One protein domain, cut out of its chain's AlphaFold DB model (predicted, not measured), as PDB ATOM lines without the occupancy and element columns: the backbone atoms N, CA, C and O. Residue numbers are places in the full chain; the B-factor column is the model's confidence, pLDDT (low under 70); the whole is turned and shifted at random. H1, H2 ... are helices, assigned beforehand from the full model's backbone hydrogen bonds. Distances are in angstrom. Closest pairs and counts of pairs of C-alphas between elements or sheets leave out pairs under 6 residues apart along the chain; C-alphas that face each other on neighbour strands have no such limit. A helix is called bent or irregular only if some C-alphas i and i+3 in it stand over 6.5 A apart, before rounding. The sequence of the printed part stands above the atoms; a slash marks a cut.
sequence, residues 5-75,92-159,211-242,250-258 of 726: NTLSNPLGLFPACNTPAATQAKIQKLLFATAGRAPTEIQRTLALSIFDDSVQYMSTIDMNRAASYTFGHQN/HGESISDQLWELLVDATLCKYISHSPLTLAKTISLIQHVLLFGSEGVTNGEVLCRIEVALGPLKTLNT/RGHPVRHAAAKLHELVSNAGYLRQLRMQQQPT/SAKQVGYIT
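This is residues 5 to 75, 92 to 159, 211 to 242 and 250 to 258 of the 726 residues of an uncharacterized protein of Thalassiosira oceanica (UniProt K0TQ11). Four helices, H5, H6, H7 and H8, make an up-and-down bundle, and H3 and H4 pack on its H5 and H6, with H2 on the far side of H3. H9 meets the last residues of H6, 131 to 133, at a corner, while H1 lies off by itself at one end of the long axis and residues 252 to 258 stick out at the other. The printed part has 180 residues with nine named helices, H1 to H9 in chain order, and no named strand; the class is all helix. It is compact, with a radius of gyration of the C-alphas of 16.7 A, and elongated, spanning 62 by 35 by 27 A.

H5, the longest helix by residues, is residues 92 to 109, 25.0 A from C-alpha 92 at (127.900, 189.262, 99.450) to C-alpha 109. H6 is residues 117 to 133, 24.2 A; H7 is 141 to 155, 20.4 A; H8 is 213 to 227, 20.8 A. H4 is residues 60 to 71, H3 is 41 to 51 and H2 is 20 to 31. H1 is residues 5 to 8, beginning at C-alpha 5 (137.931, 148.885, 101.044), and H9 is 229 to 238, ending at C-alpha 238 (106.675, 175.302, 115.879). H3 and H7 are only just irregular: C-alphas 45 and 48 are 6.9 A apart, C-alphas 150 and 153 are 6.8 A apart.

H5 and H6 form a hairpin at 33 degrees, a tilt only just shallow, with closest C-alphas Leu 104 and Thr 123 at 6.3 A. H5 touches H7 the same way at a shallow 17 degrees, Leu 109 to Ala 150 being the closest C-alphas at 5.8 A. H7 touches H8, opposite ways at a shallow 27 degrees, with C-alphas of Lys 155 and Arg 216 closest at 4.5 A. H6, the hub, touches five helices, among them H4 at a steep 55 degrees, where C-alphas of Ala 67 and Val 130 are closest at 4.6 A. H2 and H3 form a hairpin, closest at C-alphas of Ile 27 and Ala 47, 6.3 A. H9 touches H8 only at the corner, and only just, with 3 pairs of C-alphas within 8 A. H1 touches no helix. Every O i to N i+4 pair is within hydrogen-bond range in H2, H6, H8 and H9, against 5 of 7 in H3, 6 of 8 in H4, 12 of 14 in H5 and 9 of 11 in H7; H1 is too short for such a pair.

The C-alphas of Leu 7 and Thr 258 are farthest apart, 62.6 A. Cuts leave gaps between C-alphas 75 and 92 of 8.5 A, 159 and 211 of 6.0 A, and 242 and 250 of 18.1 A. The link from H1 to H2 is long. Mean pLDDT of the printed part is 84.1; 30 residues are under 70, among them 5 to 11 and 250 to 258.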
ATOM      1  N   ASN A   5     138.791 147.979 101.800       48.69
ATOM      2  CA  ASN A   5     137.931 148.885 101.044       48.69
ATOM      3  C   ASN A   5     137.970 148.649  99.520       48.69
ATOM      4  O   ASN A   5     136.916 148.725  98.890       48.69
ATOM      5  N   THR A   6     139.113 148.294  98.913       50.00
ATOM      6  CA  THR A   6     139.189 148.061  97.451       50.00
ATOM      7  C   THR A   6     138.506 146.765  97.021       50.00
ATOM      8  O   THR A   6     138.003 146.679  95.905       50.00
ATOM      9  N   LEU A   7     138.414 145.779  97.916       50.69
ATOM     10  CA  LEU A   7     137.638 144.554  97.692       50.69
ATOM     11  C   LEU A   7     136.131 144.779  97.882       50.69
ATOM     12  O   LEU A   7     135.320 144.012  97.362       50.69
ATOM     13  N   SER A   8     135.746 145.810  98.644       53.44
ATOM     14  CA  SER A   8     134.343 146.124  98.927       53.44
ATOM     15  C   SER A   8     133.624 146.877  97.811       53.44
ATOM     16  O   SER A   8     132.406 146.772  97.727       53.44
ATOM     17  N   ASN A   9     134.368 147.576  96.950       63.91
ATOM     18  CA  ASN A   9     133.817 148.407  95.885       63.91
ATOM     19  C   ASN A   9     134.760 148.457  94.662       63.91
ATOM     20  O   ASN A   9     135.481 149.438  94.464       63.91
ATOM     21  N   PRO A  10     134.802 147.392  93.845       58.97
ATOM     22  CA  PRO A  10     135.742 147.294  92.730       58.97
ATOM     23  C   PRO A  10     135.396 148.205  91.538       58.97
ATOM     24  O   PRO A  10     136.279 148.459  90.719       58.97
ATOM     25  N   LEU A  11     134.158 148.716  91.453       63.47
ATOM     26  CA  LEU A  11     133.723 149.681  90.429       63.47
ATOM     27  C   LEU A  11     133.925 151.141  90.842       63.47
ATOM     28  O   LEU A  11     133.722 152.039  90.033       63.47
ATOM     29  N   GLY A  12     134.288 151.395  92.103       71.69
ATOM     30  CA  GLY A  12     134.386 152.754  92.631       71.69
ATOM     31  C   GLY A  12     133.040 153.485  92.724       71.69
ATOM     32  O   GLY A  12     133.033 154.708  92.824       71.69
ATOM     33  N   LEU A  13     131.911 152.765  92.709       70.31
ATOM     34  CA  LEU A  13     130.568 153.333  92.875       70.31
ATOM     35  C   LEU A  13     130.312 153.598  94.353       70.31
ATOM     36  O   LEU A  13     130.441 152.688  95.160       70.31
ATOM     37  N   PHE A  14     129.955 154.817  94.739       78.75
ATOM     38  CA  PHE A  14     129.855 155.202  96.150       78.75
ATOM     39  C   PHE A  14     131.183 155.018  96.926       78.75
ATOM     40  O   PHE A  14     131.263 154.233  97.877       78.75
ATOM     41  N   PRO A  15     132.271 155.705  96.519       81.00
ATOM     42  CA  PRO A  15     133.578 155.547  97.145       81.00
ATOM     43  C   PRO A  15     133.530 155.999  98.608       81.00
ATOM     44  O   PRO A  15     133.193 157.152  98.894       81.00
ATOM     45  N   ALA A  16     133.883 155.085  99.516       81.94
ATOM     46  CA  ALA A  16     133.997 155.375 100.938       81.94
ATOM     47  C   ALA A  16     135.356 156.023 101.246       81.94
ATOM     48  O   ALA A  16     136.415 155.474 100.921       81.94
ATOM     49  N   CYS A  17     135.329 157.180 101.890       81.06
ATOM     50  CA  CYS A  17     136.497 157.948 102.299       81.06
ATOM     51  C   CYS A  17     136.861 157.612 103.748       81.06
ATOM     52  O   CYS A  17     136.700 158.416 104.656       81.06
ATOM     53  N   ASN A  18     137.353 156.388 103.952       80.44
ATOM     54  CA  ASN A  18     137.691 155.873 105.285       80.44
ATOM     55  C   ASN A  18     139.138 156.182 105.706       80.44
ATOM     56  O   ASN A  18     139.531 155.866 106.826       80.44
ATOM     57  N   THR A  19     139.964 156.731 104.808       84.88
ATOM     58  CA  THR A  19     141.350 157.108 105.117       84.88
ATOM     59  C   THR A  19     141.526 158.619 104.996       84.88
ATOM     60  O   THR A  19     141.059 159.193 104.009       84.88
ATOM     61  N   PRO A  20     142.266 159.267 105.917       83.81
ATOM     62  CA  PRO A  20     142.494 160.712 105.866       83.81
ATOM     63  C   PRO A  20     143.046 161.190 104.517       83.81
ATOM     64  O   PRO A  20     142.618 162.217 104.003       83.81
ATOM     65  N   ALA A  21     143.933 160.407 103.891       86.88
ATOM     66  CA  ALA A  21     144.495 160.722 102.579       86.88
ATOM     67  C   ALA A  21     143.451 160.677 101.446       86.88
ATOM     68  O   ALA A  21     143.443 161.557 100.587       86.88
ATOM     69  N   ALA A  22     142.550 159.685 101.441       83.62
ATOM     70  CA  ALA A  22     141.483 159.605 100.441       83.62
ATOM     71  C   ALA A  22     140.443 160.713 100.645       83.62
ATOM     72  O   ALA A  22     139.988 161.312  99.669       83.62
ATOM     73  N   THR A  23     140.107 161.018 101.900       86.12
ATOM     74  CA  THR A  23     139.246 162.148 102.269       86.12
ATOM     75  C   THR A  23     139.859 163.462 101.798       86.12
ATOM     76  O   THR A  23     139.208 164.218 101.084       86.12
ATOM     77  N   GLN A  24     141.137 163.710 102.096       87.19
ATOM     78  CA  GLN A  24     141.840 164.920 101.674       87.19
ATOM     79  C   GLN A  24     141.921 165.035 100.148       87.19
ATOM     80  O   GLN A  24     141.659 166.110  99.617       87.19
ATOM     81  N   ALA A  25     142.218 163.946  99.433       87.62
ATOM     82  CA  ALA A  25     142.247 163.944  97.970       87.62
ATOM     83  C   ALA A  25     140.864 164.235  97.368       87.62
ATOM     84  O   ALA A  25     140.751 165.010  96.417       87.62
ATOM     85  N   LYS A  26     139.795 163.664  97.938       85.44
ATOM     86  CA  LYS A  26     138.416 163.935  97.510       85.44
ATOM     87  C   LYS A  26     138.017 165.379  97.791       85.44
ATOM     88  O   LYS A  26     137.454 166.028  96.913       85.44
ATOM     89  N   ILE A  27     138.349 165.893  98.973       86.25
ATOM     90  CA  ILE A  27     138.116 167.289  99.343       86.25
ATOM     91  C   ILE A  27     138.881 168.203  98.396       86.25
ATOM     92  O   ILE A  27     138.261 169.068  97.803       86.25
ATOM     93  N   GLN A  28     140.174 167.985  98.155       88.19
ATOM     94  CA  GLN A  28     140.939 168.768  97.179       88.19
ATOM     95  C   GLN A  28     140.295 168.717  95.791       88.19
ATOM     96  O   GLN A  28     140.077 169.760  95.183       88.19
ATOM     97  N   LYS A  29     139.903 167.534  95.310       86.00
ATOM     98  CA  LYS A  29     139.217 167.411  94.020       86.00
ATOM     99  C   LYS A  29     137.923 168.225  93.979       86.00
ATOM    100  O   LYS A  29     137.656 168.838  92.960       86.00
ATOM    101  N   LEU A  30     137.140 168.256  95.056       79.94
ATOM    102  CA  LEU A  30     135.897 169.033  95.133       79.94
ATOM    103  C   LEU A  30     136.147 170.539  95.295       79.94
ATOM    104  O   LEU A  30     135.473 171.336  94.653       79.94
ATOM    105  N   LEU A  31     137.138 170.916  96.104       79.38
ATOM    106  CA  LEU A  31     137.570 172.294  96.344       79.38
ATOM    107  C   LEU A  31     138.149 172.952  95.087       79.38
ATOM    108  O   LEU A  31     138.011 174.158  94.918       79.38
ATOM    109  N   PHE A  32     138.799 172.166  94.226       79.50
ATOM    110  CA  PHE A  32     139.492 172.644  93.028       79.50
ATOM    111  C   PHE A  32     138.848 172.168  91.714       79.50
ATOM    112  O   PHE A  32     139.402 172.413  90.645       79.50
ATOM    113  N   ALA A  33     137.684 171.503  91.758       71.12
ATOM    114  CA  ALA A  33     136.959 171.079  90.552       71.12
ATOM    115  C   ALA A  33     136.503 172.273  89.700       71.12
ATOM    116  O   ALA A  33     136.421 172.169  88.478       71.12
ATOM    117  N   THR A  34     136.219 173.410  90.333       62.88
ATOM    118  CA  THR A  34     135.933 174.674  89.655       62.88
ATOM    119  C   THR A  34     137.252 175.332  89.261       62.88
ATOM    120  O   THR A  34     137.834 176.123  90.006       62.88
ATOM    121  N   ALA A  35     137.755 174.961  88.081       52.28
ATOM    122  CA  ALA A  35     138.987 175.502  87.522       52.28
ATOM    123  C   ALA A  35     138.974 177.043  87.561       52.28
ATOM    124  O   ALA A  35     138.129 177.687  86.943       52.28
ATOM    125  N   GLY A  36     139.910 177.629  88.315       64.81
ATOM    126  CA  GLY A  36     140.112 179.080  88.388       64.81
ATOM    127  C   GLY A  36     139.486 179.799  89.587       64.81
ATOM    128  O   GLY A  36     139.679 181.008  89.702       64.81
ATOM    129  N   ARG A  37     138.794 179.109  90.509       74.25
ATOM    130  CA  ARG A  37     138.261 179.736  91.733       74.25
ATOM    131  C   ARG A  37     138.914 179.158  92.989       74.25
ATOM    132  O   ARG A  37     139.048 177.949  93.133       74.25
ATOM    133  N   ALA A  38     139.334 180.034  93.902       78.88
ATOM    134  CA  ALA A  38     139.816 179.614  95.214       78.88
ATOM    135  C   ALA A  38     138.674 178.957  96.019       78.88
ATOM    136  O   ALA A  38     137.524 179.392  95.892       78.88
ATOM    137  N   PRO A  39     138.972 177.958  96.872       80.94
ATOM    138  CA  PRO A  39     137.957 177.260  97.649       80.94
ATOM    139  C   PRO A  39     137.197 178.216  98.563       80.94
ATOM    140  O   PRO A  39     137.784 178.990  99.339       80.94
ATOM    141  N   THR A  40     135.873 178.138  98.480       83.25
ATOM    142  CA  THR A  40     134.977 179.024  99.220       83.25
ATOM    143  C   THR A  40     135.061 178.726 100.717       83.25
ATOM    144  O   THR A  40     135.490 177.649 101.141       83.25
ATOM    145  N   GLU A  41     134.699 179.696 101.555       84.00
ATOM    146  CA  GLU A  41     134.728 179.511 103.010       84.00
ATOM    147  C   GLU A  41     133.787 178.386 103.461       84.00
ATOM    148  O   GLU A  41     134.161 177.565 104.300       84.00
ATOM    149  N   ILE A  42     132.615 178.286 102.825       86.31
ATOM    150  CA  ILE A  42     131.641 177.209 103.042       86.31
ATOM    151  C   ILE A  42     132.262 175.859 102.720       86.31
ATOM    152  O   ILE A  42     132.183 174.930 103.520       86.31
ATOM    153  N   GLN A  43     132.913 175.750 101.562       87.38
ATOM    154  CA  GLN A  43     133.565 174.513 101.177       87.38
ATOM    155  C   GLN A  43     134.683 174.152 102.166       87.38
ATOM    156  O   GLN A  43     134.768 173.006 102.590       87.38
ATOM    157  N   ARG A  44     135.498 175.116 102.614       86.62
ATOM    158  CA  ARG A  44     136.551 174.865 103.616       86.62
ATOM    159  C   ARG A  44     136.005 174.420 104.972       86.62
ATOM    160  O   ARG A  44     136.631 173.586 105.618       86.62
ATOM    161  N   THR A  45     134.867 174.958 105.401       87.75
ATOM    162  CA  THR A  45     134.278 174.627 106.708       87.75
ATOM    163  C   THR A  45     133.461 173.342 106.690       87.75
ATOM    164  O   THR A  45     133.570 172.560 107.625       87.75
ATOM    165  N   LEU A  46     132.665 173.099 105.647       91.81
ATOM    166  CA  LEU A  46     131.736 171.966 105.613       91.81
ATOM    167  C   LEU A  46     132.304 170.717 104.934       91.81
ATOM    168  O   LEU A  46     131.834 169.619 105.227       91.81
ATOM    169  N   ALA A  47     133.303 170.838 104.047       89.44
ATOM    170  CA  ALA A  47     133.770 169.688 103.270       89.44
ATOM    171  C   ALA A  47     134.316 168.553 104.148       89.44
ATOM    172  O   ALA A  47     134.053 167.392 103.854       89.44
ATOM    173  N   LEU A  48     135.026 168.863 105.236       90.06
ATOM    174  CA  LEU A  48     135.512 167.832 106.158       90.06
ATOM    175  C   LEU A  48     134.342 167.105 106.832       90.06
ATOM    176  O   LEU A  48     134.237 165.889 106.713       90.06
ATOM    177  N   SER A  49     133.405 167.831 107.445       92.94
ATOM    178  CA  SER A  49     132.274 167.220 108.158       92.94
ATOM    179  C   SER A  49     131.348 166.405 107.236       92.94
ATOM    180  O   SER A  49     130.796 165.382 107.655       92.94
ATOM    181  N   ILE A  50     131.193 166.829 105.974       94.06
ATOM    182  CA  ILE A  50     130.337 166.162 104.981       94.06
ATOM    183  C   ILE A  50     131.031 164.941 104.361       94.06
ATOM    184  O   ILE A  50     130.438 163.862 104.351       94.06
ATOM    185  N   PHE A  51     132.259 165.095 103.848       93.31
ATOM    186  CA  PHE A  51     132.926 164.081 103.014       93.31
ATOM    187  C   PHE A  51     133.829 163.112 103.781       93.31
ATOM    188  O   PHE A  51     134.295 162.137 103.188       93.31
ATOM    189  N   ASP A  52     134.097 163.361 105.062       93.19
ATOM    190  CA  ASP A  52     134.805 162.410 105.913       93.19
ATOM    191  C   ASP A  52     133.846 161.326 106.418       93.19
ATOM    192  O   ASP A  52     132.969 161.588 107.244       93.19
ATOM    193  N   ASP A  53     134.005 160.097 105.925       91.50
ATOM    194  CA  ASP A  53     133.165 158.969 106.338       91.50
ATOM    195  C   ASP A  53     133.527 158.438 107.735       91.50
ATOM    196  O   ASP A  53     132.760 157.665 108.309       91.50
ATOM    197  N   SER A  54     134.656 158.867 108.318       91.06
ATOM    198  CA  SER A  54     134.979 158.559 109.718       91.06
ATOM    199  C   SER A  54     134.067 159.305 110.697       91.06
ATOM    200  O   SER A  54     133.763 158.807 111.784       91.06
ATOM    201  N   VAL A  55     133.564 160.471 110.289       92.44
ATOM    202  CA  VAL A  55     132.564 161.234 111.032       92.44
ATOM    203  C   VAL A  55     131.201 160.621 110.726       92.44
ATOM    204  O   VAL A  55     130.768 160.640 109.585       92.44
ATOM    205  N   GLN A  56     130.486 160.076 111.708       92.19
ATOM    206  CA  GLN A  56     129.160 159.486 111.449       92.19
ATOM    207  C   GLN A  56     128.051 160.544 111.406       92.19
ATOM    208  O   GLN A  56     127.153 160.481 110.568       92.19
ATOM    209  N   TYR A  57     128.152 161.554 112.268       92.25
ATOM    210  CA  TYR A  57     127.145 162.597 112.448       92.25
ATOM    211  C   TYR A  57     127.789 163.974 112.346       92.25
ATOM    212  O   TYR A  57     128.903 164.179 112.826       92.25
ATOM    213  N   MET A  58     127.087 164.930 111.738       93.00
ATOM    214  CA  MET A  58     127.526 166.323 111.761       93.00
ATOM    215  C   MET A  58     127.293 166.919 113.147       93.00
ATOM    216  O   MET A  58     126.252 166.685 113.765       93.00
ATOM    217  N   SER A  59     128.254 167.706 113.629       93.44
ATOM    218  CA  SER A  59     128.084 168.425 114.887       93.44
ATOM    219  C   SER A  59     126.967 169.465 114.753       93.44
ATOM    220  O   SER A  59     126.796 170.084 113.700       93.44
ATOM    221  N   THR A  60     126.223 169.710 115.834       90.06
ATOM    222  CA  THR A  60     125.205 170.776 115.864       90.06
ATOM    223  C   THR A  60     125.808 172.145 115.547       90.06
ATOM    224  O   THR A  60     125.149 172.985 114.941       90.06
ATOM    225  N   ILE A  61     127.083 172.355 115.895       91.12
ATOM    226  CA  ILE A  61     127.849 173.560 115.564       91.12
ATOM    227  C   ILE A  61     128.004 173.705 114.045       91.12
ATOM    228  O   ILE A  61     127.715 174.777 113.517       91.12
ATOM    229  N   ASP A  62     128.397 172.645 113.335       92.38
ATOM    230  CA  ASP A  62     128.550 172.680 111.873       92.38
ATOM    231  C   ASP A  62     127.205 172.875 111.172       92.38
ATOM    232  O   ASP A  62     127.104 173.648 110.219       92.38
ATOM    233  N   MET A  63     126.154 172.221 111.674       93.19
ATOM    234  CA  MET A  63     124.797 172.370 111.146       93.19
ATOM    235  C   MET A  63     124.272 173.800 111.329       93.19
ATOM    236  O   MET A  63     123.735 174.395 110.393       93.19
ATOM    237  N   ASN A  64     124.483 174.394 112.507       91.25
ATOM    238  CA  ASN A  64     124.107 175.781 112.781       91.25
ATOM    239  C   ASN A  64     124.960 176.775 111.989       91.25
ATOM    240  O   ASN A  64     124.439 177.784 111.512       91.25
ATOM    241  N   ARG A  65     126.251 176.490 111.788       89.81
ATOM    242  CA  ARG A  65     127.125 177.297 110.929       89.81
ATOM    243  C   ARG A  65     126.645 177.264 109.477       89.81
ATOM    244  O   ARG A  65     126.551 178.319 108.858       89.81
ATOM    245  N   ALA A  66     126.256 176.096 108.964       91.38
ATOM    246  CA  ALA A  66     125.663 175.968 107.635       91.38
ATOM    247  C   ALA A  66     124.359 176.769 107.497       91.38
ATOM    248  O   ALA A  66     124.188 177.503 106.528       91.38
ATOM    249  N   ALA A  67     123.467 176.687 108.492       91.25
ATOM    250  CA  ALA A  67     122.245 177.488 108.518       91.25
ATOM    251  C   ALA A  67     122.555 178.995 108.557       91.25
ATOM    252  O   ALA A  67     121.917 179.772 107.851       91.25
ATOM    253  N   SER A  68     123.586 179.405 109.301       88.94
ATOM    254  CA  SER A  68     124.011 180.807 109.421       88.94
ATOM    255  C   SER A  68     124.432 181.420 108.081       88.94
ATOM    256  O   SER A  68     124.124 182.582 107.822       88.94
ATOM    257  N   TYR A  69     125.045 180.638 107.183       88.44
ATOM    258  CA  TYR A  69     125.413 181.107 105.839       88.44
ATOM    259  C   TYR A  69     124.216 181.565 105.000       88.44
ATOM    260  O   TYR A  69     124.380 182.359 104.078       88.44
ATOM    261  N   THR A  70     123.006 181.117 105.334       88.44
ATOM    262  CA  THR A  70     121.793 181.483 104.592       88.44
ATOM    263  C   THR A  70     121.196 182.820 105.011       88.44
ATOM    264  O   THR A  70     120.397 183.381 104.265       88.44
ATOM    265  N   PHE A  71     121.578 183.359 106.172       82.69
ATOM    266  CA  PHE A  71     121.081 184.653 106.651       82.69
ATOM    267  C   PHE A  71     121.733 185.844 105.956       82.69
ATOM    268  O   PHE A  71     121.182 186.938 106.017       82.69
ATOM    269  N   GLY A  72     122.845 185.617 105.249       68.19
ATOM    270  CA  GLY A  72     123.627 186.649 104.590       68.19
ATOM    271  C   GLY A  72     124.211 187.656 105.586       68.19
ATOM    272  O   GLY A  72     123.529 188.196 106.451       68.19
ATOM    273  N   HIS A  73     125.486 188.010 105.437       52.69
ATOM    274  CA  HIS A  73     125.936 189.286 105.984       52.69
ATOM    275  C   HIS A  73     125.320 190.396 105.126       52.69
ATOM    276  O   HIS A  73     125.930 190.875 104.169       52.69
ATOM    277  N   GLN A  74     124.096 190.826 105.457       48.22
ATOM    278  CA  GLN A  74     123.733 192.216 105.216       48.22
ATOM    279  C   GLN A  74     124.656 193.029 106.113       48.22
ATOM    280  O   GLN A  74     124.347 193.302 107.270       48.22
ATOM    281  N   ASN A  75     125.850 193.338 105.608       43.28
ATOM    282  CA  ASN A  75     126.697 194.345 106.209       43.28
ATOM    283  C   ASN A  75     125.890 195.641 106.193       43.28
ATOM    284  O   ASN A  75     125.870 196.378 105.210       43.28
ATOM    285  N   HIS A  92     127.000 190.356  99.026       48.88
ATOM    286  CA  HIS A  92     127.900 189.262  99.450       48.88
ATOM    287  C   HIS A  92     127.158 188.083 100.125       48.88
ATOM    288  O   HIS A  92     127.578 186.940  99.968       48.88
ATOM    289  N   GLY A  93     126.034 188.328 100.810       52.56
ATOM    290  CA  GLY A  93     125.234 187.287 101.468       52.56
ATOM    291  C   GLY A  93     124.524 186.300 100.528       52.56
ATOM    292  O   GLY A  93     124.553 185.103 100.798       52.56
ATOM    293  N   GLU A  94     123.943 186.765  99.420       56.88
ATOM    294  CA  GLU A  94     123.230 185.899  98.455       56.88
ATOM    295  C   GLU A  94     124.213 184.988  97.712       56.88
ATOM    296  O   GLU A  94     123.995 183.785  97.577       56.88
ATOM    297  N   SER A  95     125.389 185.528  97.371       67.38
ATOM    298  CA  SER A  95     126.449 184.743  96.736       67.38
ATOM    299  C   SER A  95     126.947 183.578  97.603       67.38
ATOM    300  O   SER A  95     127.431 182.579  97.071       67.38
ATOM    301  N   ILE A  96     126.852 183.703  98.932       81.69
ATOM    302  CA  ILE A  96     127.266 182.674  99.893       81.69
ATOM    303  C   ILE A  96     126.177 181.602  99.993       81.69
ATOM    304  O   ILE A  96     126.496 180.416  99.930       81.69
ATOM    305  N   SER A  97     124.897 181.980 100.075       84.62
ATOM    306  CA  SER A  97     123.809 180.994 100.058       84.62
ATOM    307  C   SER A  97     123.785 180.179  98.765       84.62
ATOM    308  O   SER A  97     123.600 178.967  98.825       84.62
ATOM    309  N   ASP A  98     124.053 180.795  97.615       87.31
ATOM    310  CA  ASP A  98     124.082 180.078  96.335       87.31
ATOM    311  C   ASP A  98     125.229 179.067  96.275       87.31
ATOM    312  O   ASP A  98     125.032 177.929  95.859       87.31
ATOM    313  N   GLN A  99     126.408 179.437  96.788       88.38
ATOM    314  CA  GLN A  99     127.551 178.522  96.909       88.38
ATOM    315  C   GLN A  99     127.265 177.353  97.859       88.38
ATOM    316  O   GLN A  99     127.767 176.247  97.645       88.38
ATOM    317  N   LEU A 100     126.472 177.575  98.914       92.50
ATOM    318  CA  LEU A 100     126.028 176.503  99.803       92.50
ATOM    319  C   LEU A 100     125.142 175.516  99.036       92.50
ATOM    320  O   LEU A 100     125.377 174.313  99.114       92.50
ATOM    321  N   TRP A 101     124.161 176.002  98.275       93.75
ATOM    322  CA  TRP A 101     123.264 175.139  97.502       93.75
ATOM    323  C   TRP A 101     123.964 174.446  96.333       93.75
ATOM    324  O   TRP A 101     123.686 173.279  96.078       93.75
ATOM    325  N   GLU A 102     124.924 175.098  95.682       91.69
ATOM    326  CA  GLU A 102     125.783 174.475  94.668       91.69
ATOM    327  C   GLU A 102     126.568 173.293  95.263       91.69
ATOM    328  O   GLU A 102     126.608 172.200  94.694       91.69
ATOM    329  N   LEU A 103     127.132 173.470  96.464       92.12
ATOM    330  CA  LEU A 103     127.840 172.403  97.170       92.12
ATOM    331  C   LEU A 103     126.895 171.278  97.622       92.12
ATOM    332  O   LEU A 103     127.219 170.106  97.448       92.12
ATOM    333  N   LEU A 104     125.759 171.621  98.234       95.25
ATOM    334  CA  LEU A 104     124.848 170.649  98.845       95.25
ATOM    335  C   LEU A 104     123.900 169.973  97.860       95.25
ATOM    336  O   LEU A 104     123.372 168.922  98.195       95.25
ATOM    337  N   VAL A 105     123.636 170.555  96.693       95.31
ATOM    338  CA  VAL A 105     122.702 169.992  95.712       95.31
ATOM    339  C   VAL A 105     123.465 169.521  94.485       95.31
ATOM    340  O   VAL A 105     123.467 168.324  94.209       95.31
ATOM    341  N   ASP A 106     124.186 170.401  93.789       92.88
ATOM    342  CA  ASP A 106     124.805 170.027  92.509       92.88
ATOM    343  C   ASP A 106     126.034 169.138  92.685       92.88
ATOM    344  O   ASP A 106     126.243 168.175  91.941       92.88
ATOM    345  N   ALA A 107     126.886 169.477  93.654       90.44
ATOM    346  CA  ALA A 107     128.130 168.756  93.856       90.44
ATOM    347  C   ALA A 107     127.908 167.414  94.563       90.44
ATOM    348  O   ALA A 107     128.689 166.488  94.325       90.44
ATOM    349  N   THR A 108     126.862 167.282  95.388       93.38
ATOM    350  CA  THR A 108     126.570 166.071  96.175       93.38
ATOM    351  C   THR A 108     125.337 165.308  95.695       93.38
ATOM    352  O   THR A 108     125.499 164.192  95.200       93.38
ATOM    353  N   LEU A 109     124.124 165.860  95.815       95.12
ATOM    354  CA  LEU A 109     122.884 165.127  95.523       95.12
ATOM    355  C   LEU A 109     122.716 164.813  94.029       95.12
ATOM    356  O   LEU A 109     122.397 163.679  93.683       95.12
ATOM    357  N   CYS A 110     123.006 165.756  93.129       94.31
ATOM    358  CA  CYS A 110     122.948 165.516  91.681       94.31
ATOM    359  C   CYS A 110     124.032 164.537  91.205       94.31
ATOM    360  O   CYS A 110     123.860 163.858  90.196       94.31
ATOM    361  N   LYS A 111     125.141 164.418  91.947       92.38
ATOM    362  CA  LYS A 111     126.252 163.492  91.669       92.38
ATOM    363  C   LYS A 111     126.283 162.332  92.663       92.38
ATOM    364  O   LYS A 111     127.358 161.890  93.068       92.38
ATOM    365  N   TYR A 112     125.114 161.813  93.044       92.19
ATOM    366  CA  TYR A 112     124.969 160.849  94.140       92.19
ATOM    367  C   TYR A 112     125.823 159.578  94.007       92.19
ATOM    368  O   TYR A 112     126.276 159.036  95.010       92.19
ATOM    369  N   ILE A 113     126.111 159.128  92.783       88.75
ATOM    370  CA  ILE A 113     126.938 157.937  92.513       88.75
ATOM    371  C   ILE A 113     128.417 158.164  92.895       88.75
ATOM    372  O   ILE A 113     129.149 157.223  93.198       88.75
ATOM    373  N   SER A 114     128.867 159.424  92.921       88.44
ATOM    374  CA  SER A 114     130.251 159.803  93.250       88.44
ATOM    375  C   SER A 114     130.527 159.874  94.756       88.44
ATOM    376  O   SER A 114     131.664 160.125  95.169       88.44
ATOM    377  N   HIS A 115     129.508 159.676  95.595       91.56
ATOM    378  CA  HIS A 115     129.593 159.893  97.039       91.56
ATOM    379  C   HIS A 115     129.187 158.668  97.832       91.56
ATOM    380  O   HIS A 115     128.404 157.858  97.362       91.56
ATOM    381  N   SER A 116     129.721 158.518  99.042       93.19
ATOM    382  CA  SER A 116     129.298 157.432  99.921       93.19
ATOM    383  C   SER A 116     127.829 157.635 100.337       93.19
ATOM    384  O   SER A 116     127.360 158.778 100.417       93.19
ATOM    385  N   PRO A 117     127.082 156.565 100.672       93.44
ATOM    386  CA  PRO A 117     125.710 156.706 101.160       93.44
ATOM    387  C   PRO A 117     125.645 157.521 102.460       93.44
ATOM    388  O   PRO A 117     124.678 158.242 102.693       93.44
ATOM    389  N   LEU A 118     126.702 157.463 103.279       94.12
ATOM    390  CA  LEU A 118     126.830 158.253 104.501       94.12
ATOM    391  C   LEU A 118     126.954 159.753 104.198       94.12
ATOM    392  O   LEU A 118     126.244 160.554 104.799       94.12
ATOM    393  N   THR A 119     127.786 160.130 103.219       95.12
ATOM    394  CA  THR A 119     127.891 161.519 102.738       95.12
ATOM    395  C   THR A 119     126.518 162.040 102.285       95.12
ATOM    396  O   THR A 119     126.128 163.156 102.634       95.12
ATOM    397  N   LEU A 120     125.751 161.228 101.547       96.25
ATOM    398  CA  LEU A 120     124.406 161.596 101.089       96.25
ATOM    399  C   LEU A 120     123.433 161.772 102.259       96.25
ATOM    400  O   LEU A 120     122.743 162.786 102.326       96.25
ATOM    401  N   ALA A 121     123.415 160.835 103.208       96.06
ATOM    402  CA  ALA A 121     122.553 160.910 104.386       96.06
ATOM    403  C   ALA A 121     122.840 162.160 105.240       96.06
ATOM    404  O   ALA A 121     121.910 162.855 105.660       96.06
ATOM    405  N   LYS A 122     124.123 162.496 105.445       96.25
ATOM    406  CA  LYS A 122     124.535 163.735 106.123       96.25
ATOM    407  C   LYS A 122     124.084 164.976 105.370       96.25
ATOM    408  O   LYS A 122     123.541 165.886 105.984       96.25
ATOM    409  N   THR A 123     124.278 165.004 104.051       97.06
ATOM    410  CA  THR A 123     123.886 166.144 103.210       97.06
ATOM    411  C   THR A 123     122.373 166.366 103.283       97.06
ATOM    412  O   THR A 123     121.938 167.487 103.512       97.06
ATOM    413  N   ILE A 124     121.565 165.305 103.186       97.56
ATOM    414  CA  ILE A 124     120.100 165.387 103.317       97.56
ATOM    415  C   ILE A 124     119.702 165.925 104.698       97.56
ATOM    416  O   ILE A 124     118.872 166.828 104.793       97.56
ATOM    417  N   SER A 125     120.325 165.418 105.764       96.38
ATOM    418  CA  SER A 125     120.063 165.873 107.137       96.38
ATOM    419  C   SER A 125     120.454 167.342 107.339       96.38
ATOM    420  O   SER A 125     119.736 168.102 107.987       96.38
ATOM    421  N   LEU A 126     121.570 167.764 106.743       96.50
ATOM    422  CA  LEU A 126     122.022 169.149 106.760       96.50
ATOM    423  C   LEU A 126     121.055 170.063 106.006       96.50
ATOM    424  O   LEU A 126     120.693 171.110 106.530       96.50
ATOM    425  N   ILE A 127     120.599 169.666 104.816       97.06
ATOM    426  CA  ILE A 127     119.603 170.423 104.046       97.06
ATOM    427  C   ILE A 127     118.314 170.559 104.852       97.06
ATOM    428  O   ILE A 127     117.785 171.661 104.956       97.06
ATOM    429  N   GLN A 128     117.842 169.479 105.478       95.88
ATOM    430  CA  GLN A 128     116.665 169.529 106.344       95.88
ATOM    431  C   GLN A 128     116.840 170.566 107.464       95.88
ATOM    432  O   GLN A 128     115.951 171.382 107.699       95.88
ATOM    433  N   HIS A 129     117.996 170.569 108.129       95.19
ATOM    434  CA  HIS A 129     118.306 171.531 109.188       95.19
ATOM    435  C   HIS A 129     118.375 172.965 108.672       95.19
ATOM    436  O   HIS A 129     117.801 173.865 109.274       95.19
ATOM    437  N   VAL A 130     119.021 173.188 107.528       94.69
ATOM    438  CA  VAL A 130     119.106 174.508 106.894       94.69
ATOM    439  C   VAL A 130     117.719 175.007 106.473       94.69
ATOM    440  O   VAL A 130     117.416 176.181 106.657       94.69
ATOM    441  N   LEU A 131     116.839 174.137 105.975       94.81
ATOM    442  CA  LEU A 131     115.463 174.509 105.641       94.81
ATOM    443  C   LEU A 131     114.629 174.866 106.874       94.81
ATOM    444  O   LEU A 131     113.725 175.687 106.757       94.81
ATOM    445  N   LEU A 132     114.914 174.273 108.035       93.38
ATOM    446  CA  LEU A 132     114.193 174.551 109.277       93.38
ATOM    447  C   LEU A 132     114.726 175.808 109.986       93.38
ATOM    448  O   LEU A 132     113.950 176.687 110.367       93.38
ATOM    449  N   PHE A 133     116.047 175.935 110.108       92.12
ATOM    450  CA  PHE A 133     116.705 176.960 110.927       92.12
ATOM    451  C   PHE A 133     117.403 178.069 110.132       92.12
ATOM    452  O   PHE A 133     117.911 179.007 110.738       92.12
ATOM    453  N   GLY A 134     117.465 177.977 108.802       90.56
ATOM    454  CA  GLY A 134     118.097 178.982 107.943       90.56
ATOM    455  C   GLY A 134     117.290 180.278 107.813       90.56
ATOM    456  O   GLY A 134     116.377 180.554 108.588       90.56
ATOM    457  N   SER A 135     117.584 181.081 106.796       89.06
ATOM    458  CA  SER A 135     116.819 182.292 106.484       89.06
ATOM    459  C   SER A 135     115.452 181.976 105.872       89.06
ATOM    460  O   SER A 135     115.139 180.834 105.533       89.06
ATOM    461  N   GLU A 136     114.583 182.971 105.709       85.12
ATOM    462  CA  GLU A 136     113.360 182.766 104.919       85.12
ATOM    463  C   GLU A 136     113.656 182.624 103.421       85.12
ATOM    464  O   GLU A 136     112.903 181.957 102.712       85.12
ATOM    465  N   GLY A 137     114.786 183.165 102.949       84.94
ATOM    466  CA  GLY A 137     115.213 183.071 101.550       84.94
ATOM    467  C   GLY A 137     115.392 181.630 101.070       84.94
ATOM    468  O   GLY A 137     115.153 181.339  99.904       84.94
ATOM    469  N   VAL A 138     115.698 180.693 101.973       88.00
ATOM    470  CA  VAL A 138     115.794 179.267 101.616       88.00
ATOM    471  C   VAL A 138     114.445 178.596 101.354       88.00
ATOM    472  O   VAL A 138     114.414 177.490 100.831       88.00
ATOM    473  N   THR A 139     113.329 179.260 101.671       86.81
ATOM    474  CA  THR A 139     111.980 178.811 101.268       86.81
ATOM    475  C   THR A 139     111.557 179.337  99.901       86.81
ATOM    476  O   THR A 139     110.398 179.183  99.519       86.81
ATOM    477  N   ASN A 140     112.476 179.961  99.156       86.94
ATOM    478  CA  ASN A 140     112.223 180.342  97.777       86.94
ATOM    479  C   ASN A 140     111.853 179.096  96.952       86.94
ATOM    480  O   ASN A 140     112.526 178.065  97.028       86.94
ATOM    481  N   GLY A 141     110.788 179.204  96.153       88.56
ATOM    482  CA  GLY A 141     110.279 178.109  95.329       88.56
ATOM    483  C   GLY A 141     111.327 177.541  94.373       88.56
ATOM    484  O   GLY A 141     111.317 176.344  94.115       88.56
ATOM    485  N   GLU A 142     112.276 178.359  93.908       92.25
ATOM    486  CA  GLU A 142     113.376 177.904  93.049       92.25
ATOM    487  C   GLU A 142     114.321 176.928  93.767       92.25
ATOM    488  O   GLU A 142     114.607 175.846  93.254       92.25
ATOM    489  N   VAL A 143     114.759 177.269  94.985       92.12
ATOM    490  CA  VAL A 143     115.643 176.414  95.794       92.12
ATOM    491  C   VAL A 143     114.925 175.122  96.175       92.12
ATOM    492  O   VAL A 143     115.500 174.040  96.055       92.12
ATOM    493  N   LEU A 144     113.655 175.219  96.581       94.75
ATOM    494  CA  LEU A 144     112.836 174.052  96.909       94.75
ATOM    495  C   LEU A 144     112.659 173.127  95.696       94.75
ATOM    496  O   LEU A 144     112.927 171.935  95.809       94.75
ATOM    497  N   CYS A 145     112.319 173.673  94.525       95.56
ATOM    498  CA  CYS A 145     112.196 172.908  93.280       95.56
ATOM    499  C   CYS A 145     113.516 172.209  92.914       95.56
ATOM    500  O   CYS A 145     113.538 171.021  92.593       95.56
ATOM    501  N   ARG A 146     114.648 172.910  93.042       95.12
ATOM    502  CA  ARG A 146     115.976 172.337  92.788       95.12
ATOM    503  C   ARG A 146     116.284 171.155  93.712       95.12
ATOM    504  O   ARG A 146     116.793 170.132  93.253       95.12
ATOM    505  N   ILE A 147     115.969 171.281  95.003       96.44
ATOM    506  CA  ILE A 147     116.133 170.199  95.982       96.44
ATOM    507  C   ILE A 147     115.201 169.030  95.639       96.44
ATOM    508  O   ILE A 147     115.637 167.882  95.652       96.44
ATOM    509  N   GLU A 148     113.943 169.303  95.297       96.31
ATOM    510  CA  GLU A 148     112.954 168.282  94.933       96.31
ATOM    511  C   GLU A 148     113.419 167.434  93.741       96.31
ATOM    512  O   GLU A 148     113.434 166.203  93.827       96.31
ATOM    513  N   VAL A 149     113.899 168.081  92.673       96.62
ATOM    514  CA  VAL A 149     114.445 167.407  91.483       96.62
ATOM    515  C   VAL A 149     115.647 166.529  91.847       96.62
ATOM    516  O   VAL A 149     115.737 165.384  91.397       96.62
ATOM    517  N   ALA A 150     116.549 167.016  92.705       96.62
ATOM    518  CA  ALA A 150     117.715 166.251  93.144       96.62
ATOM    519  C   ALA A 150     117.356 165.052  94.047       96.62
ATOM    520  O   ALA A 150     118.067 164.046  94.052       96.62
ATOM    521  N   LEU A 151     116.250 165.125  94.797       96.50
ATOM    522  CA  LEU A 151     115.784 164.041  95.669       96.50
ATOM    523  C   LEU A 151     115.056 162.921  94.924       96.50
ATOM    524  O   LEU A 151     115.003 161.803  95.440       96.50
ATOM    525  N   GLY A 152     114.522 163.186  93.728       95.19
ATOM    526  CA  GLY A 152     113.800 162.199  92.919       95.19
ATOM    527  C   GLY A 152     114.547 160.861  92.785       95.19
ATOM    528  O   GLY A 152     114.039 159.843  93.265       95.19
ATOM    529  N   PRO A 153     115.780 160.844  92.240       93.94
ATOM    530  CA  PRO A 153     116.586 159.624  92.112       93.94
ATOM    531  C   PRO A 153     116.964 158.983  93.455       93.94
ATOM    532  O   PRO A 153     117.127 157.765  93.553       93.94
ATOM    533  N   LEU A 154     117.099 159.794  94.510       95.00
ATOM    534  CA  LEU A 154     117.529 159.343  95.836       95.00
ATOM    535  C   LEU A 154     116.440 158.570  96.584       95.00
ATOM    536  O   LEU A 154     116.759 157.671  97.358       95.00
ATOM    537  N   LYS A 155     115.160 158.855  96.320       95.69
ATOM    538  CA  LYS A 155     114.021 158.119  96.903       95.69
ATOM    539  C   LYS A 155     113.976 156.660  96.464       95.69
ATOM    540  O   LYS A 155     113.508 155.810  97.213       95.69
ATOM    541  N   THR A 156     114.484 156.364  95.272       93.56
ATOM    542  CA  THR A 156     114.534 155.014  94.695       93.56
ATOM    543  C   THR A 156     115.940 154.418  94.723       93.56
ATOM    544  O   THR A 156     116.172 153.366  94.132       93.56
ATOM    545  N   LEU A 157     116.893 155.064  95.406       91.31
ATOM    546  CA  LEU A 157     118.288 154.639  95.426       91.31
ATOM    547  C   LEU A 157     118.448 153.303  96.154       91.31
ATOM    548  O   LEU A 157     118.449 153.250  97.381       91.31
ATOM    549  N   ASN A 158     118.637 152.228  95.402       91.06
ATOM    550  CA  ASN A 158     119.071 150.938  95.923       91.06
ATOM    551  C   ASN A 158     120.518 150.713  95.478       91.06
ATOM    552  O   ASN A 158     120.774 150.494  94.295       91.06
ATOM    553  N   THR A 159     121.468 150.802  96.413       87.75
ATOM    554  CA  THR A 159     122.899 150.752  96.066       87.75
ATOM    555  C   THR A 159     123.281 149.400  95.475       87.75
ATOM    556  O   THR A 159     124.046 149.350  94.520       87.75
ATOM    557  N   ARG A 211     122.822 149.490 101.165       87.75
ATOM    558  CA  ARG A 211     123.242 150.603 102.029       87.75
ATOM    559  C   ARG A 211     122.490 151.895 101.713       87.75
ATOM    560  O   ARG A 211     122.686 152.895 102.397       87.75
ATOM    561  N   GLY A 212     121.640 151.888 100.686       90.69
ATOM    562  CA  GLY A 212     120.838 153.033 100.272       90.69
ATOM    563  C   GLY A 212     119.600 153.259 101.135       90.69
ATOM    564  O   GLY A 212     119.031 154.344 101.079       90.69
ATOM    565  N   HIS A 213     119.180 152.288 101.955       93.25
ATOM    566  CA  HIS A 213     117.939 152.395 102.731       93.25
ATOM    567  C   HIS A 213     117.851 153.654 103.621       93.25
ATOM    568  O   HIS A 213     116.852 154.371 103.507       93.25
ATOM    569  N   PRO A 214     118.878 154.016 104.422       93.69
ATOM    570  CA  PRO A 214     118.846 155.250 105.211       93.69
ATOM    571  C   PRO A 214     118.726 156.508 104.342       93.69
ATOM    572  O   PRO A 214     118.019 157.446 104.704       93.69
ATOM    573  N   VAL A 215     119.369 156.509 103.169       96.06
ATOM    574  CA  VAL A 215     119.309 157.619 102.206       96.06
ATOM    575  C   VAL A 215     117.907 157.741 101.619       96.06
ATOM    576  O   VAL A 215     117.379 158.846 101.579       96.06
ATOM    577  N   ARG A 216     117.266 156.627 101.235       96.31
ATOM    578  CA  ARG A 216     115.882 156.629 100.725       96.31
ATOM    579  C   ARG A 216     114.903 157.159 101.759       96.31
ATOM    580  O   ARG A 216     114.076 158.004 101.432       96.31
ATOM    581  N   HIS A 217     115.008 156.683 102.999       96.06
ATOM    582  CA  HIS A 217     114.131 157.114 104.083       96.06
ATOM    583  C   HIS A 217     114.305 158.614 104.379       96.06
ATOM    584  O   HIS A 217     113.323 159.354 104.439       96.06
ATOM    585  N   ALA A 218     115.551 159.089 104.482       96.19
ATOM    586  CA  ALA A 218     115.842 160.506 104.685       96.19
ATOM    587  C   ALA A 218     115.385 161.370 103.494       96.19
ATOM    588  O   ALA A 218     114.785 162.426 103.695       96.19
ATOM    589  N   ALA A 219     115.611 160.913 102.259       97.19
ATOM    590  CA  ALA A 219     115.194 161.609 101.045       97.19
ATOM    591  C   ALA A 219     113.668 161.690 100.921       97.19
ATOM    592  O   ALA A 219     113.150 162.736 100.539       97.19
ATOM    593  N   ALA A 220     112.941 160.624 101.272       96.94
ATOM    594  CA  ALA A 220     111.481 160.619 101.281       96.94
ATOM    595  C   ALA A 220     110.925 161.646 102.278       96.94
ATOM    596  O   ALA A 220     110.070 162.450 101.910       96.94
ATOM    597  N   LYS A 221     111.479 161.680 103.496       96.62
ATOM    598  CA  LYS A 221     111.099 162.655 104.526       96.62
ATOM    599  C   LYS A 221     111.402 164.093 104.103       96.62
ATOM    600  O   LYS A 221     110.573 164.980 104.286       96.62
ATOM    601  N   LEU A 222     112.577 164.340 103.520       96.56
ATOM    602  CA  LEU A 222     112.934 165.672 103.035       96.56
ATOM    603  C   LEU A 222     112.058 166.096 101.850       96.56
ATOM    604  O   LEU A 222     111.628 167.242 101.793       96.56
ATOM    605  N   HIS A 223     111.746 165.181 100.934       96.69
ATOM    606  CA  HIS A 223     110.857 165.457  99.809       96.69
ATOM    607  C   HIS A 223     109.452 165.841 100.282       96.69
ATOM    608  O   HIS A 223     108.865 166.762  99.729       96.69
ATOM    609  N   GLU A 224     108.908 165.178 101.304       95.56
ATOM    610  CA  GLU A 224     107.619 165.558 101.895       95.56
ATOM    611  C   GLU A 224     107.652 167.006 102.415       95.56
ATOM    612  O   GLU A 224     106.778 167.806 102.077       95.56
ATOM    613  N   LEU A 225     108.716 167.376 103.138       95.12
ATOM    614  CA  LEU A 225     108.919 168.741 103.635       95.12
ATOM    615  C   LEU A 225     109.036 169.777 102.510       95.12
ATOM    616  O   LEU A 225     108.462 170.858 102.610       95.12
ATOM    617  N   VAL A 226     109.779 169.458 101.451       95.81
ATOM    618  CA  VAL A 226     110.034 170.369 100.326       95.81
ATOM    619  C   VAL A 226     108.796 170.523  99.437       95.81
ATOM    620  O   VAL A 226     108.491 171.635  99.014       95.81
ATOM    621  N   SER A 227     108.035 169.443  99.230       95.62
ATOM    622  CA  SER A 227     106.807 169.446  98.421       95.62
ATOM    623  C   SER A 227     105.672 170.275  99.033       95.62
ATOM    624  O   SER A 227     104.794 170.759  98.321       95.62
ATOM    625  N   ASN A 228     105.690 170.478 100.356       94.25
ATOM    626  CA  ASN A 228     104.688 171.263 101.063       94.25
ATOM    627  C   ASN A 228     105.331 172.447 101.798       94.25
ATOM    628  O   ASN A 228     105.568 172.418 103.009       94.25
ATOM    629  N   ALA A 229     105.545 173.539 101.061       90.69
ATOM    630  CA  ALA A 229     106.085 174.782 101.610       90.69
ATOM    631  C   ALA A 229     105.254 175.345 102.786       90.69
ATOM    632  O   ALA A 229     105.803 175.986 103.685       90.69
ATOM    633  N   GLY A 230     103.937 175.095 102.810       91.62
ATOM    634  CA  GLY A 230     103.055 175.501 103.908       91.62
ATOM    635  C   GLY A 230     103.345 174.737 105.200       91.62
ATOM    636  O   GLY A 230     103.507 175.349 106.257       91.62
ATOM    637  N   TYR A 231     103.490 173.416 105.103       93.00
ATOM    638  CA  TYR A 231     103.870 172.566 106.231       93.00
ATOM    639  C   TYR A 231     105.278 172.885 106.738       93.00
ATOM    640  O   TYR A 231     105.481 173.013 107.947       93.00
ATOM    641  N   LEU A 232     106.236 173.120 105.833       92.31
ATOM    642  CA  LEU A 232     107.572 173.581 106.210       92.31
ATOM    643  C   LEU A 232     107.496 174.884 107.016       92.31
ATOM    644  O   LEU A 232     108.104 174.981 108.078       92.31
ATOM    645  N   ARG A 233     106.707 175.870 106.570       89.62
ATOM    646  CA  ARG A 233     106.514 177.128 107.309       89.62
ATOM    647  C   ARG A 233     105.926 176.889 108.704       89.62
ATOM    648  O   ARG A 233     106.408 177.479 109.666       89.62
ATOM    649  N   GLN A 234     104.937 176.005 108.830       91.25
ATOM    650  CA  GLN A 234     104.345 175.649 110.122       91.25
ATOM    651  C   GLN A 234     105.365 174.989 111.062       91.25
ATOM    652  O   GLN A 234     105.465 175.380 112.224       91.25
ATOM    653  N   LEU A 235     106.157 174.035 110.562       90.81
ATOM    654  CA  LEU A 235     107.216 173.389 111.338       90.81
ATOM    655  C   LEU A 235     108.277 174.386 111.797       90.81
ATOM    656  O   LEU A 235     108.718 174.312 112.939       90.81
ATOM    657  N   ARG A 236     108.652 175.348 110.949       89.38
ATOM    658  CA  ARG A 236     109.587 176.417 111.327       89.38
ATOM    659  C   ARG A 236     109.041 177.296 112.445       89.38
ATOM    660  O   ARG A 236     109.792 177.647 113.347       89.38
ATOM    661  N   MET A 237     107.743 177.603 112.430       83.69
ATOM    662  CA  MET A 237     107.094 178.331 113.528       83.69
ATOM    663  C   MET A 237     107.020 177.500 114.816       83.69
ATOM    664  O   MET A 237     107.206 178.044 115.898       83.69
ATOM    665  N   GLN A 238     106.771 176.191 114.718       85.88
ATOM    666  CA  GLN A 238     106.675 175.302 115.879       85.88
ATOM    667  C   GLN A 238     108.040 175.001 116.511       85.88
ATOM    668  O   GLN A 238     108.150 174.908 117.731       85.88
ATOM    669  N   GLN A 239     109.073 174.831 115.685       79.31
ATOM    670  CA  GLN A 239     110.427 174.504 116.126       79.31
ATOM    671  C   GLN A 239     111.235 175.721 116.561       79.31
ATOM    672  O   GLN A 239     112.374 175.530 116.978       79.31
ATOM    673  N   GLN A 240     110.678 176.939 116.516       64.81
ATOM    674  CA  GLN A 240     111.288 178.098 117.164       64.81
ATOM    675  C   GLN A 240     111.451 177.800 118.659       64.81
ATOM    676  O   GLN A 240     110.460 177.775 119.397       64.81
ATOM    677  N   PRO A 241     112.682 177.591 119.156       56.03
ATOM    678  CA  PRO A 241     112.891 177.542 120.584       56.03
ATOM    679  C   PRO A 241     112.615 178.954 121.089       56.03
ATOM    680  O   PRO A 241     113.185 179.922 120.588       56.03
ATOM    681  N   THR A 242     111.792 179.088 122.124       54.25
ATOM    682  CA  THR A 242     111.438 180.373 122.759       54.25
ATOM    683  C   THR A 242     112.640 181.152 123.332       54.25
ATOM    684  O   THR A 242     112.452 182.198 123.947       54.25
ATOM    685  N   SER A 250     112.207 187.138 107.448       46.22
ATOM    686  CA  SER A 250     112.808 187.874 106.321       46.22
ATOM    687  C   SER A 250     113.555 189.097 106.845       46.22
ATOM    688  O   SER A 250     113.087 189.736 107.776       46.22
ATOM    689  N   ALA A 251     114.662 189.512 106.223       48.06
ATOM    690  CA  ALA A 251     115.390 190.724 106.632       48.06
ATOM    691  C   ALA A 251     114.512 192.002 106.676       48.06
ATOM    692  O   ALA A 251     114.861 192.966 107.344       48.06
ATOM    693  N   LYS A 252     113.350 192.004 105.997       47.53
ATOM    694  CA  LYS A 252     112.337 193.077 106.053       47.53
ATOM    695  C   LYS A 252     111.358 192.954 107.229       47.53
ATOM    696  O   LYS A 252     110.713 193.936 107.581       47.53
ATOM    697  N   GLN A 253     111.235 191.765 107.809       42.06
ATOM    698  CA  GLN A 253     110.365 191.424 108.935       42.06
ATOM    699  C   GLN A 253     111.153 190.965 110.175       42.06
ATOM    700  O   GLN A 253     110.556 190.681 111.208       42.06
ATOM    701  N   VAL A 254     112.490 191.019 110.141       45.09
ATOM    702  CA  VAL A 254     113.317 191.292 111.322       45.09
ATOM    703  C   VAL A 254     113.141 192.775 111.652       45.09
ATOM    704  O   VAL A 254     114.074 193.572 111.653       45.09
ATOM    705  N   GLY A 255     111.897 193.170 111.930       40.06
ATOM    706  CA  GLY A 255     111.717 194.234 112.889       40.06
ATOM    707  C   GLY A 255     112.427 193.719 114.124       40.06
ATOM    708  O   GLY A 255     112.084 192.644 114.621       40.06
ATOM    709  N   TYR A 256     113.466 194.422 114.568       42.97
ATOM    710  CA  TYR A 256     113.853 194.370 115.965       42.97
ATOM    711  C   TYR A 256     112.540 194.305 116.737       42.97
ATOM    712  O   TYR A 256     111.738 195.235 116.632       42.97
ATOM    713  N   ILE A 257     112.250 193.162 117.370       48.06
ATOM    714  CA  ILE A 257     111.163 193.090 118.337       48.06
ATOM    715  C   ILE A 257     111.447 194.291 119.221       48.06
ATOM    716  O   ILE A 257     112.526 194.350 119.817       48.06
ATOM    717  N   THR A 258     110.571 195.293 119.170       51.62
ATOM    718  CA  THR A 258     110.756 196.514 119.943       51.62
ATOM    719  C   THR A 258     111.020 196.070 121.374       51.62
ATOM    720  O   THR A 258     110.439 195.073 121.815       51.62
TER     721      THR A 258